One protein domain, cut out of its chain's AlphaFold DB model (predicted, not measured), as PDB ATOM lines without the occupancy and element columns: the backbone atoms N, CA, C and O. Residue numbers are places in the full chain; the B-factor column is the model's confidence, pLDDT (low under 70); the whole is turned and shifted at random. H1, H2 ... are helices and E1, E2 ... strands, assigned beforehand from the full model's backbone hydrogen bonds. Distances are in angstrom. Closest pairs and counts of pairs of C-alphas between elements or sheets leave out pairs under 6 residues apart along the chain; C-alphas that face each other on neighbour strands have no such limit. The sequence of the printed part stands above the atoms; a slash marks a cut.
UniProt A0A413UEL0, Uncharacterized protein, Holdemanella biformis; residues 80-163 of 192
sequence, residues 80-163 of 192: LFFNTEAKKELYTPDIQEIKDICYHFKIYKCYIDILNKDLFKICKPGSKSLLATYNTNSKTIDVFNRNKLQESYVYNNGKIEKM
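This is residues 80 to 163 of the 192 residues of an uncharacterized protein of Holdemanella biformis (UniProt A0A413UEL0). A strongly twisted sheet of seven strands, curled like part of a barrel, curls round one helix, H2, which packs on one face of it. A very short helix, H1, sits beside the strands, close to E2. The 84 printed residues hold, in chain order, E1 H1 H2 E2 E3 E4 E5 E6 E7, and the mixed sheet runs E1 E2 E3 E4 E5 E6 E7, with E1 parallel to E2 and the other neighbours antiparallel. The class is mixed, helices and strands; the whole is compact, with a radius of gyration of the C-alphas of 11.7 A, and rounded, spanning 32 by 28 by 22 A.

E1, residues 80 to 82, is an edge strand, parallel to E2, residues 109 to 116, with N 112 and O 81 2.8 A apart. Between them in the chain come H1, residues 86 to 89, and H2, residues 92 to 104; this strand-helix-strand unit, two parallel neighbour strands with helices between, has a left-handed crossover. H1 is on the sheet at a height of 6.1 A, over none of the strands; its closest C-alpha pair with E2 is Ala 86 and Ile 114, 5.5 A. H1 and H2 are apart. In H2 every O i to N i+4 pair is within hydrogen-bond range; H1 is too short for such a pair. E2 begins a meander, each strand the antiparallel neighbour of the one before, that goes on through E3, residues 119 to 123, E4, residues 130 to 135, E5, residues 140 to 145, E6, residues 148 to 156, and E7, residues 159 to 162, the other edge strand. Within hydrogen-bond range are N 113 and O 121 at 2.9 A, N 122 and O 132 at 2.8 A, N 133 and O 142 at 2.8 A, N 143 and O 151 at 2.8 A, and N 154 and O 161 at 2.8 A. H2 and the sheet make two layers, a helix on one face of a sheet; its closest C-alphas to E7 are Ile 101 and Ile 160, 7.5 A, and to E4 Ile 98 and Tyr 134, 7.6 A.

E1 begins at C-alpha 80, (-44.238, 40.555, 29.261). H2 is 18.9 A long and starts at C-alpha 92, (-51.490, 51.219, 24.824). E2 measures 21.9 A, E5 16.9 A and E6 24.1 A; E6 bends by 50 degrees at residue 151. E7 ends at C-alpha 162, (-38.555, 57.308, 44.954).

The two C-alphas farthest apart are those of Thr 84 and Met 163, 32.4 A. The printed part has no cut and no long link. The mean pLDDT of the printed part is 76.5; residues 80 to 95, 108 to 110, 115 to 117 and 125 to 128 are under 70.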
ATOM      1  N   LEU A  80     -42.980  40.459  28.515       56.25
ATOM      2  CA  LEU A  80     -44.238  40.555  29.261       56.25
ATOM      3  C   LEU A  80     -45.192  39.407  28.910       56.25
ATOM      4  O   LEU A  80     -45.585  39.238  27.756       56.25
ATOM      5  N   PHE A  81     -45.608  38.641  29.917       61.41
ATOM      6  CA  PHE A  81     -46.642  37.610  29.784       61.41
ATOM      7  C   PHE A  81     -47.931  38.092  30.448       61.41
ATOM      8  O   PHE A  81     -47.896  38.460  31.614       61.41
ATOM      9  N   PHE A  82     -49.062  38.068  29.745       56.38
ATOM     10  CA  PHE A  82     -50.343  38.548  30.278       56.38
ATOM     11  C   PHE A  82     -51.295  37.397  30.594       56.38
ATOM     12  O   PHE A  82     -51.310  36.383  29.891       56.38
ATOM     13  N   ASN A  83     -52.153  37.585  31.597       56.00
ATOM     14  CA  ASN A  83     -53.375  36.795  31.717       56.00
ATOM     15  C   ASN A  83     -54.326  37.084  30.534       56.00
ATOM     16  O   ASN A  83     -54.364  38.194  29.999       56.00
ATOM     17  N   THR A  84     -55.119  36.095  30.126       50.41
ATOM     18  CA  THR A  84     -56.086  36.208  29.019       50.41
ATOM     19  C   THR A  84     -57.130  37.301  29.271       50.41
ATOM     20  O   THR A  84     -57.586  37.947  28.329       50.41
ATOM     21  N   GLU A  85     -57.490  37.516  30.538       51.19
ATOM     22  CA  GLU A  85     -58.381  38.596  30.980       51.19
ATOM     23  C   GLU A  85     -57.659  39.945  30.966       51.19
ATOM     24  O   GLU A  85     -58.170  40.907  30.399       51.19
ATOM     25  N   ALA A  86     -56.411  39.973  31.443       49.56
ATOM     26  CA  ALA A  86     -55.593  41.177  31.476       49.56
ATOM     27  C   ALA A  86     -55.419  41.823  30.092       49.56
ATOM     28  O   ALA A  86     -55.548  43.033  29.929       49.56
ATOM     29  N   LYS A  87     -55.193  41.001  29.061       56.31
ATOM     30  CA  LYS A  87     -54.992  41.465  27.681       56.31
ATOM     31  C   LYS A  87     -56.185  42.246  27.108       56.31
ATOM     32  O   LYS A  87     -55.995  43.012  26.170       56.31
ATOM     33  N   LYS A  88     -57.401  42.035  27.622       56.28
ATOM     34  CA  LYS A  88     -58.608  42.732  27.148       56.28
ATOM     35  C   LYS A  88     -58.781  44.118  27.770       56.28
ATOM     36  O   LYS A  88     -59.485  44.932  27.186       56.28
ATOM     37  N   GLU A  89     -58.175  44.362  28.931       54.84
ATOM     38  CA  GLU A  89     -58.384  45.581  29.725       54.84
ATOM     39  C   GLU A  89     -57.225  46.585  29.634       54.84
ATOM     40  O   GLU A  89     -57.397  47.746  29.989       54.84
ATOM     41  N   LEU A  90     -56.060  46.164  29.136       58.44
ATOM     42  CA  LEU A  90     -54.880  47.017  28.969       58.44
ATOM     43  C   LEU A  90     -54.997  47.962  27.764       58.44
ATOM     44  O   LEU A  90     -55.182  47.502  26.633       58.44
ATOM     45  N   TYR A  91     -54.769  49.262  27.980       59.59
ATOM     46  CA  TYR A  91     -54.587  50.241  26.905       59.59
ATOM     47  C   TYR A  91     -53.106  50.406  26.524       59.59
ATOM     48  O   TYR A  91     -52.193  50.084  27.286       59.59
ATOM     49  N   THR A  92     -52.848  50.950  25.331       59.28
ATOM     50  CA  THR A  92     -51.490  51.219  24.824       59.28
ATOM     51  C   THR A  92     -50.628  52.084  25.764       59.28
ATOM     52  O   THR A  92     -49.459  51.735  25.936       59.28
ATOM     53  N   PRO A  93     -51.148  53.161  26.400       53.19
ATOM     54  CA  PRO A  93     -50.377  53.955  27.360       53.19
ATOM     55  C   PRO A  93     -49.924  53.141  28.578       53.19
ATOM     56  O   PRO A  93     -48.750  53.187  28.929       53.19
ATOM     57  N   ASP A  94     -50.806  52.319  29.156       68.06
ATOM     58  CA  ASP A  94     -50.500  51.522  30.353       68.06
ATOM     59  C   ASP A  94     -49.387  50.499  30.084       68.06
ATOM     60  O   ASP A  94     -48.514  50.268  30.919       68.06
ATOM     61  N   ILE A  95     -49.372  49.913  28.881       69.75
ATOM     62  CA  ILE A  95     -48.324  48.974  28.463       69.75
ATOM     63  C   ILE A  95     -46.957  49.668  28.396       69.75
ATOM     64  O   ILE A  95     -45.959  49.063  28.788       69.75
ATOM     65  N   GLN A  96     -46.894  50.909  27.904       73.62
ATOM     66  CA  GLN A  96     -45.632  51.647  27.831       73.62
ATOM     67  C   GLN A  96     -45.117  51.996  29.229       73.62
ATOM     68  O   GLN A  96     -43.955  51.744  29.528       73.62
ATOM     69  N   GLU A  97     -45.992  52.464  30.118       80.00
ATOM     70  CA  GLU A  97     -45.619  52.770  31.502       80.00
ATOM     71  C   GLU A  97     -45.103  51.522  32.236       80.00
ATOM     72  O   GLU A  97     -44.081  51.570  32.919       80.00
ATOM     73  N   ILE A  98     -45.744  50.362  32.042       78.12
ATOM     74  CA  ILE A  98     -45.277  49.097  32.626       78.12
ATOM     75  C   ILE A  98     -43.903  48.688  32.073       78.12
ATOM     76  O   ILE A  98     -43.076  48.162  32.826       78.12
ATOM     77  N   LYS A  99     -43.626  48.932  30.785       77.88
ATOM     78  CA  LYS A  99     -42.290  48.705  30.212       77.88
ATOM     79  C   LYS A  99     -41.252  49.619  30.852       77.88
ATOM     80  O   LYS A  99     -40.216  49.125  31.285       77.88
ATOM     81  N   ASP A 100     -41.549  50.904  30.985       80.56
ATOM     82  CA  ASP A 100     -40.635  51.884  31.577       80.56
ATOM     83  C   ASP A 100     -40.308  51.520  33.039       80.56
ATOM     84  O   ASP A 100     -39.147  51.548  33.460       80.56
ATOM     85  N   ILE A 101     -41.313  51.055  33.790       82.38
ATOM     86  CA  ILE A 101     -41.156  50.494  35.140       82.38
ATOM     87  C   ILE A 101     -40.229  49.281  35.132       82.38
ATOM     88  O   ILE A 101     -39.258  49.224  35.890       82.38
ATOM     89  N   CYS A 102     -40.504  48.298  34.276       80.38
ATOM     90  CA  CYS A 102     -39.687  47.093  34.198       80.38
ATOM     91  C   CYS A 102     -38.238  47.414  33.796       80.38
ATOM     92  O   CYS A 102     -37.315  46.816  34.349       80.38
ATOM     93  N   TYR A 103     -38.025  48.389  32.909       80.00
ATOM     94  CA  TYR A 103     -36.699  48.825  32.475       80.00
ATOM     95  C   TYR A 103     -35.915  49.442  33.636       80.00
ATOM     96  O   TYR A 103     -34.788  49.030  33.921       80.00
ATOM     97  N   HIS A 104     -36.542  50.363  34.375       82.75
ATOM     98  CA  HIS A 104     -35.936  51.016  35.534       82.75
ATOM     99  C   HIS A 104     -35.496  50.014  36.611       82.75
ATOM    100  O   HIS A 104     -34.389  50.111  37.143       82.75
ATOM    101  N   PHE A 105     -36.327  49.006  36.891       80.94
ATOM    102  CA  PHE A 105     -36.022  47.965  37.877       80.94
ATOM    103  C   PHE A 105     -35.224  46.780  37.318       80.94
ATOM    104  O   PHE A 105     -35.004  45.805  38.040       80.94
ATOM    105  N   LYS A 106     -34.760  46.847  36.061       79.75
ATOM    106  CA  LYS A 106     -33.999  45.777  35.387       79.75
ATOM    107  C   LYS A 106     -34.734  44.425  35.395       79.75
ATOM    108  O   LYS A 106     -34.137  43.363  35.578       79.75
ATOM    109  N   ILE A 107     -36.054  44.462  35.220       73.44
ATOM    110  CA  ILE A 107     -36.935  43.292  35.146       73.44
ATOM    111  C   ILE A 107     -37.099  42.909  33.674       73.44
ATOM    112  O   ILE A 107     -37.981  43.403  32.989       73.44
ATOM    113  N   TYR A 108     -36.269  41.993  33.182       67.56
ATOM    114  CA  TYR A 108     -36.264  41.623  31.756       67.56
ATOM    115  C   TYR A 108     -37.285  40.542  31.375       67.56
ATOM    116  O   TYR A 108     -37.537  40.301  30.196       67.56
ATOM    117  N   LYS A 109     -37.870  39.862  32.368       69.12
ATOM    118  CA  LYS A 109     -38.865  38.806  32.160       69.12
ATOM    119  C   LYS A 109     -39.848  38.782  33.324       69.12
ATOM    120  O   LYS A 109     -39.440  38.505  34.454       69.12
ATOM    121  N   CYS A 110     -41.128  39.029  33.061       68.06
ATOM    122  CA  CYS A 110     -42.161  39.058  34.097       68.06
ATOM    123  C   CYS A 110     -43.557  38.710  33.571       68.06
ATOM    124  O   CYS A 110     -43.857  38.798  32.382       68.06
ATOM    125  N   TYR A 111     -44.409  38.274  34.493       73.06
ATOM    126  CA  TYR A 111     -45.830  38.058  34.256       73.06
ATOM    127  C   TYR A 111     -46.620  39.243  34.803       73.06
ATOM    128  O   TYR A 111     -46.375  39.655  35.937       73.06
ATOM    129  N   ILE A 112     -47.555  39.765  34.016       72.50
ATOM    130  CA  ILE A 112     -48.465  40.838  34.396       72.50
ATOM    131  C   ILE A 112     -49.843  40.248  34.671       72.50
ATOM    132  O   ILE A 112     -50.456  39.620  33.803       72.50
ATOM    133  N   ASP A 113     -50.327  40.501  35.879       71.00
ATOM    134  CA  ASP A 113     -51.678  40.169  36.316       71.00
ATOM    135  C   ASP A 113     -52.447  41.449  36.658       71.00
ATOM    136  O   ASP A 113     -51.856  42.402  37.171       71.00
ATOM    137  N   ILE A 114     -53.751  41.477  36.394       70.50
ATOM    138  CA  ILE A 114     -54.615  42.625  36.707       70.50
ATOM    139  C   ILE A 114     -55.449  42.258  37.929       70.50
ATOM    140  O   ILE A 114     -56.238  41.320  37.892       70.50
ATOM    141  N   LEU A 115     -55.254  42.982  39.030       69.38
ATOM    142  CA  LEU A 115     -56.069  42.811  40.238       69.38
ATOM    143  C   LEU A 115     -57.410  43.532  40.113       69.38
ATOM    144  O   LEU A 115     -58.433  43.051  40.591       69.38
ATOM    145  N   ASN A 116     -57.364  44.732  39.545       69.94
ATOM    146  CA  ASN A 116     -58.496  45.583  39.223       69.94
ATOM    147  C   ASN A 116     -58.062  46.533  38.094       69.94
ATOM    148  O   ASN A 116     -56.875  46.591  37.777       69.94
ATOM    149  N   LYS A 117     -59.004  47.288  37.516       69.88
ATOM    150  CA  LYS A 117     -58.759  48.150  36.342       69.88
ATOM    151  C   LYS A 117     -57.544  49.075  36.464       69.88
ATOM    152  O   LYS A 117     -56.911  49.361  35.455       69.88
ATOM    153  N   ASP A 118     -57.217  49.495  37.682       77.00
ATOM    154  CA  ASP A 118     -56.163  50.470  37.931       77.00
ATOM    155  C   ASP A 118     -54.901  49.848  38.546       77.00
ATOM    156  O   ASP A 118     -53.937  50.571  38.753       77.00
ATOM    157  N   LEU A 119     -54.872  48.550  38.880       81.81
ATOM    158  CA  LEU A 119     -53.793  47.928  39.657       81.81
ATOM    159  C   LEU A 119     -53.240  46.662  38.995       81.81
ATOM    160  O   LEU A 119     -53.871  45.600  38.953       81.81
ATOM    161  N   PHE A 120     -51.976  46.763  38.602       82.00
ATOM    162  CA  PHE A 120     -51.204  45.736  37.924       82.00
ATOM    163  C   PHE A 120     -50.211  45.089  38.886       82.00
ATOM    164  O   PHE A 120     -49.522  45.766  39.649       82.00
ATOM    165  N   LYS A 121     -50.093  43.764  38.831       83.81
ATOM    166  CA  LYS A 121     -49.045  42.989  39.502       83.81
ATOM    167  C   LYS A 121     -48.002  42.560  38.488       83.81
ATOM    168  O   LYS A 121     -48.334  41.920  37.496       83.81
ATOM    169  N   ILE A 122     -46.741  42.819  38.799       84.19
ATOM    170  CA  ILE A 122     -45.579  42.359  38.047       84.19
ATOM    171  C   ILE A 122     -44.929  41.235  38.857       84.19
ATOM    172  O   ILE A 122     -44.400  41.452  39.949       84.19
ATOM    173  N   CYS A 123     -44.984  40.016  38.333       79.50
ATOM    174  CA  CYS A 123     -44.573  38.790  39.013       79.50
ATOM    175  C   CYS A 123     -43.393  38.117  38.309       79.50
ATOM    176  O   CYS A 123     -43.206  38.238  37.096       79.50
ATOM    177  N   LYS A 124     -42.609  37.343  39.065       76.62
ATOM    178  CA  LYS A 124     -41.535  36.528  38.488       76.62
ATOM    179  C   LYS A 124     -42.133  35.379  37.652       76.62
ATOM    180  O   LYS A 124     -43.015  34.679  38.144       76.62
ATOM    181  N   PRO A 125     -41.634  35.108  36.435       67.38
ATOM    182  CA  PRO A 125     -42.120  34.000  35.616       67.38
ATOM    183  C   PRO A 125     -41.977  32.661  36.345       67.38
ATOM    184  O   PRO A 125     -40.944  32.395  36.963       67.38
ATOM    185  N   GLY A 126     -43.009  31.817  36.273       65.25
ATOM    186  CA  GLY A 126     -43.015  30.496  36.914       65.25
ATOM    187  C   GLY A 126     -43.065  30.523  38.448       65.25
ATOM    188  O   GLY A 126     -42.901  29.479  39.074       65.25
ATOM    189  N   SER A 127     -43.286  31.686  39.071       67.19
ATOM    190  CA  SER A 127     -43.402  31.837  40.523       67.19
ATOM    191  C   SER A 127     -44.546  32.782  40.895       67.19
ATOM    192  O   SER A 127     -44.869  33.712  40.167       67.19
ATOM    193  N   LYS A 128     -45.122  32.593  42.088       69.62
ATOM    194  CA  LYS A 128     -46.067  33.547  42.700       69.62
ATOM    195  C   LYS A 128     -45.364  34.726  43.393       69.62
ATOM    196  O   LYS A 128     -46.001  35.476  44.127       69.62
ATOM    197  N   SER A 129     -44.045  34.851  43.240       76.81
ATOM    198  CA  SER A 129     -43.271  35.950  43.819       76.81
ATOM    199  C   SER A 129     -43.598  37.265  43.120       76.81
ATOM    200  O   SER A 129     -43.356  37.410  41.919       76.81
ATOM    201  N   LEU A 130     -44.097  38.218  43.901       84.94
ATOM    202  CA  LEU A 130     -44.374  39.577  43.467       84.94
ATOM    203  C   LEU A 130     -43.061  40.362  43.394       84.94
ATOM    204  O   LEU A 130     -42.271  40.326  44.339       84.94
ATOM    205  N   LEU A 131     -42.830  41.030  42.264       86.69
ATOM    206  CA  LEU A 131     -41.677  41.902  42.037       86.69
ATOM    207  C   LEU A 131     -42.074  43.361  42.237       86.69
ATOM    208  O   LEU A 131     -41.407  44.082  42.972       86.69
ATOM    209  N   ALA A 132     -43.181  43.773  41.621       87.56
ATOM    210  CA  ALA A 132     -43.723  45.113  41.773       87.56
ATOM    211  C   ALA A 132     -45.249  45.127  41.621       87.56
ATOM    212  O   ALA A 132     -45.827  44.218  41.021       87.56
ATOM    213  N   THR A 133     -45.900  46.164  42.132       90.19
ATOM    214  CA  THR A 133     -47.259  46.539  41.727       90.19
ATOM    215  C   THR A 133     -47.262  47.943  41.176       90.19
ATOM    216  O   THR A 133     -46.515  48.789  41.656       90.19
ATOM    217  N   TYR A 134     -48.111  48.187  40.189       88.31
ATOM    218  CA  TYR A 134     -48.268  49.493  39.576       88.31
ATOM    219  C   TYR A 134     -49.733  49.901  39.590       88.31
ATOM    220  O   TYR A 134     -50.576  49.144  39.114       88.31
ATOM    221  N   ASN A 135     -50.026  51.074  40.149       88.25
ATOM    222  CA  ASN A 135     -51.349  51.671  40.097       88.25
ATOM    223  C   ASN A 135     -51.370  52.790  39.049       88.25
ATOM    224  O   ASN A 135     -50.646  53.771  39.205       88.25
ATOM    225  N   THR A 136     -52.183  52.667  38.002       82.88
ATOM    226  CA  THR A 136     -52.251  53.648  36.906       82.88
ATOM    227  C   THR A 136     -52.957  54.942  37.294       82.88
ATOM    228  O   THR A 136     -52.643  55.984  36.724       82.88
ATOM    229  N   ASN A 137     -53.871  54.913  38.265       85.62
ATOM    230  CA  ASN A 137     -54.608  56.092  38.720       85.62
ATOM    231  C   ASN A 137     -53.736  56.973  39.630       85.62
ATOM    232  O   ASN A 137     -53.546  58.157  39.369       85.62
ATOM    233  N   SER A 138     -53.124  56.380  40.660       85.88
ATOM    234  CA  SER A 138     -52.209  57.100  41.560       85.88
ATOM    235  C   SER A 138     -50.781  57.215  41.025       85.88
ATOM    236  O   SER A 138     -49.949  57.869  41.652       85.88
ATOM    237  N   LYS A 139     -50.476  56.553  39.902       90.19
ATOM    238  CA  LYS A 139     -49.131  56.428  39.320       90.19
ATOM    239  C   LYS A 139     -48.088  55.904  40.313       90.19
ATOM    240  O   LYS A 139     -46.900  56.183  40.188       90.19
ATOM    241  N   THR A 140     -48.510  55.131  41.312       90.00
ATOM    242  CA  THR A 140     -47.622  54.604  42.357       90.00
ATOM    243  C   THR A 140     -47.097  53.226  41.986       90.00
ATOM    244  O   THR A 140     -47.858  52.360  41.550       90.00
ATOM    245  N   ILE A 141     -45.808  53.005  42.221       91.81
ATOM    246  CA  ILE A 141     -45.127  51.735  42.004       91.81
ATOM    247  C   ILE A 141     -44.598  51.237  43.343       91.81
ATOM    248  O   ILE A 141     -43.772  51.897  43.964       91.81
ATOM    249  N   ASP A 142     -45.012  50.053  43.763       91.06
ATOM    250  CA  ASP A 142     -44.516  49.419  44.982       91.06
ATOM    251  C   ASP A 142     -43.619  48.243  44.616       91.06
ATOM    252  O   ASP A 142     -44.027  47.365  43.859       91.06
ATOM    253  N   VAL A 143     -42.402  48.203  45.153       89.94
ATOM    254  CA  VAL A 143     -41.412  47.155  44.875       89.94
ATOM    255  C   VAL A 143     -41.338  46.180  46.040       89.94
ATOM    256  O   VAL A 143     -41.253  46.564  47.211       89.94
ATOM    257  N   PHE A 144     -41.326  44.890  45.718       88.56
ATOM    258  CA  PHE A 144     -41.391  43.807  46.688       88.56
ATOM    259  C   PHE A 144     -40.152  42.917  46.622       88.56
ATOM    260  O   PHE A 144     -39.635  42.582  45.559       88.56
ATOM    261  N   ASN A 145     -39.715  42.441  47.789       82.19
ATOM    262  CA  ASN A 145     -38.742  41.359  47.905       82.19
ATOM    263  C   ASN A 145     -39.308  40.283  48.834       82.19
ATOM    264  O   ASN A 145     -39.715  40.580  49.958       82.19
ATOM    265  N   ARG A 146     -39.369  39.030  48.364       79.44
ATOM    266  CA  ARG A 146     -40.042  37.917  49.068       79.44
ATOM    267  C   ARG A 146     -41.462  38.293  49.529       79.44
ATOM    268  O   ARG A 146     -41.862  37.953  50.640       79.44
ATOM    269  N   ASN A 147     -42.202  39.016  48.684       79.25
ATOM    270  CA  ASN A 147     -43.553  39.528  48.950       79.25
ATOM    271  C   ASN A 147     -43.661  40.532  50.118       79.25
ATOM    272  O   ASN A 147     -44.762  40.802  50.587       79.25
ATOM    273  N   LYS A 148     -42.546  41.100  50.595       83.62
ATOM    274  CA  LYS A 148     -42.546  42.222  51.543       83.62
ATOM    275  C   LYS A 148     -42.245  43.516  50.799       83.62
ATOM    276  O   LYS A 148     -41.292  43.547  50.021       83.62
ATOM    277  N   LEU A 149     -43.040  44.553  51.063       87.56
ATOM    278  CA  LEU A 149     -42.819  45.895  50.532       87.56
ATOM    279  C   LEU A 149     -41.441  46.399  50.975       87.56
ATOM    280  O   LEU A 149     -41.112  46.345  52.162       87.56
ATOM    281  N   GLN A 150     -40.636  46.829  50.013       86.81
ATOM    282  CA  GLN A 150     -39.307  47.388  50.247       86.81
ATOM    283  C   GLN A 150     -39.358  48.902  50.105       86.81
ATOM    284  O   GLN A 150     -39.057  49.631  51.047       86.81
ATOM    285  N   GLU A 151     -39.742  49.351  48.916       88.69
ATOM    286  CA  GLU A 151     -39.675  50.741  48.498       88.69
ATOM    287  C   GLU A 151     -40.871  51.051  47.610       88.69
ATOM    288  O   GLU A 151     -41.397  50.164  46.932       88.69
ATOM    289  N   SER A 152     -41.271  52.313  47.616       91.00
ATOM    290  CA  SER A 152     -42.378  52.809  46.817       91.00
ATOM    291  C   SER A 152     -41.915  54.020  46.014       91.00
ATOM    292  O   SER A 152     -41.091  54.812  46.476       91.00
ATOM    293  N   TYR A 153     -42.436  54.150  44.804       91.62
ATOM    294  CA  TYR A 153     -42.050  55.142  43.811       91.62
ATOM    295  C   TYR A 153     -43.293  55.748  43.166       91.62
ATOM    296  O   TYR A 153     -44.387  55.189  43.252       91.62
ATOM    297  N   VAL A 154     -43.112  56.876  42.490       92.44
ATOM    298  CA  VAL A 154     -44.122  57.506  41.639       92.44
ATOM    299  C   VAL A 154     -43.603  57.540  40.210       92.44
ATOM    300  O   VAL A 154     -42.450  57.895  39.963       92.44
ATOM    301  N   TYR A 155     -44.464  57.153  39.278       88.06
ATOM    302  CA  TYR A 155     -44.260  57.298  37.852       88.06
ATOM    303  C   TYR A 155     -44.761  58.675  37.400       88.06
ATOM    304  O   TYR A 155     -45.929  59.010  37.572       88.06
ATOM    305  N   ASN A 156     -43.890  59.482  36.807       86.69
ATOM    306  CA  ASN A 156     -44.218  60.816  36.321       86.69
ATOM    307  C   ASN A 156     -43.704  60.984  34.887       86.69
ATOM    308  O   ASN A 156     -42.543  61.333  34.674       86.69
ATOM    309  N   ASN A 157     -44.565  60.688  33.906       79.00
ATOM    310  CA  ASN A 157     -44.307  60.875  32.472       79.00
ATOM    311  C   ASN A 157     -42.913  60.388  32.018       79.00
ATOM    312  O   ASN A 157     -42.139  61.143  31.430       79.00
ATOM    313  N   GLY A 158     -42.580  59.130  32.322       76.12
ATOM    314  CA  GLY A 158     -41.312  58.494  31.936       76.12
ATOM    315  C   GLY A 158     -40.187  58.615  32.969       76.12
ATOM    316  O   GLY A 158     -39.122  58.024  32.788       76.12
ATOM    317  N   LYS A 159     -40.395  59.342  34.074       84.62
ATOM    318  CA  LYS A 159     -39.472  59.369  35.219       84.62
ATOM    319  C   LYS A 159     -40.038  58.581  36.391       84.62
ATOM    320  O   LYS A 159     -41.228  58.655  36.673       84.62
ATOM    321  N   ILE A 160     -39.173  57.845  37.083       88.25
ATOM    322  CA  ILE A 160     -39.530  57.083  38.282       88.25
ATOM    323  C   ILE A 160     -38.788  57.690  39.461       88.25
ATOM    324  O   ILE A 160     -37.557  57.678  39.511       88.25
ATOM    325  N   GLU A 161     -39.552  58.242  40.397       88.88
ATOM    326  CA  GLU A 161     -39.036  58.966  41.554       88.88
ATOM    327  C   GLU A 161     -39.368  58.204  42.829       88.88
ATOM    328  O   GLU A 161     -40.495  57.759  43.040       88.88
ATOM    329  N   LYS A 162     -38.371  58.021  43.692       88.12
ATOM    330  CA  LYS A 162     -38.555  57.308  44.954       88.12
ATOM    331  C   LYS A 162     -39.372  58.165  45.908       88.12
ATOM    332  O   LYS A 162     -38.994  59.300  46.190       88.12
ATOM    333  N   MET A 163     -40.441  57.603  46.466       83.75
ATOM    334  CA  MET A 163     -41.171  58.277  47.527       83.75
ATOM    335  C   MET A 163     -40.291  58.314  48.771       83.75
ATOM    336  O   MET A 163     -39.901  57.277  49.318       83.75
TER     337      MET A 163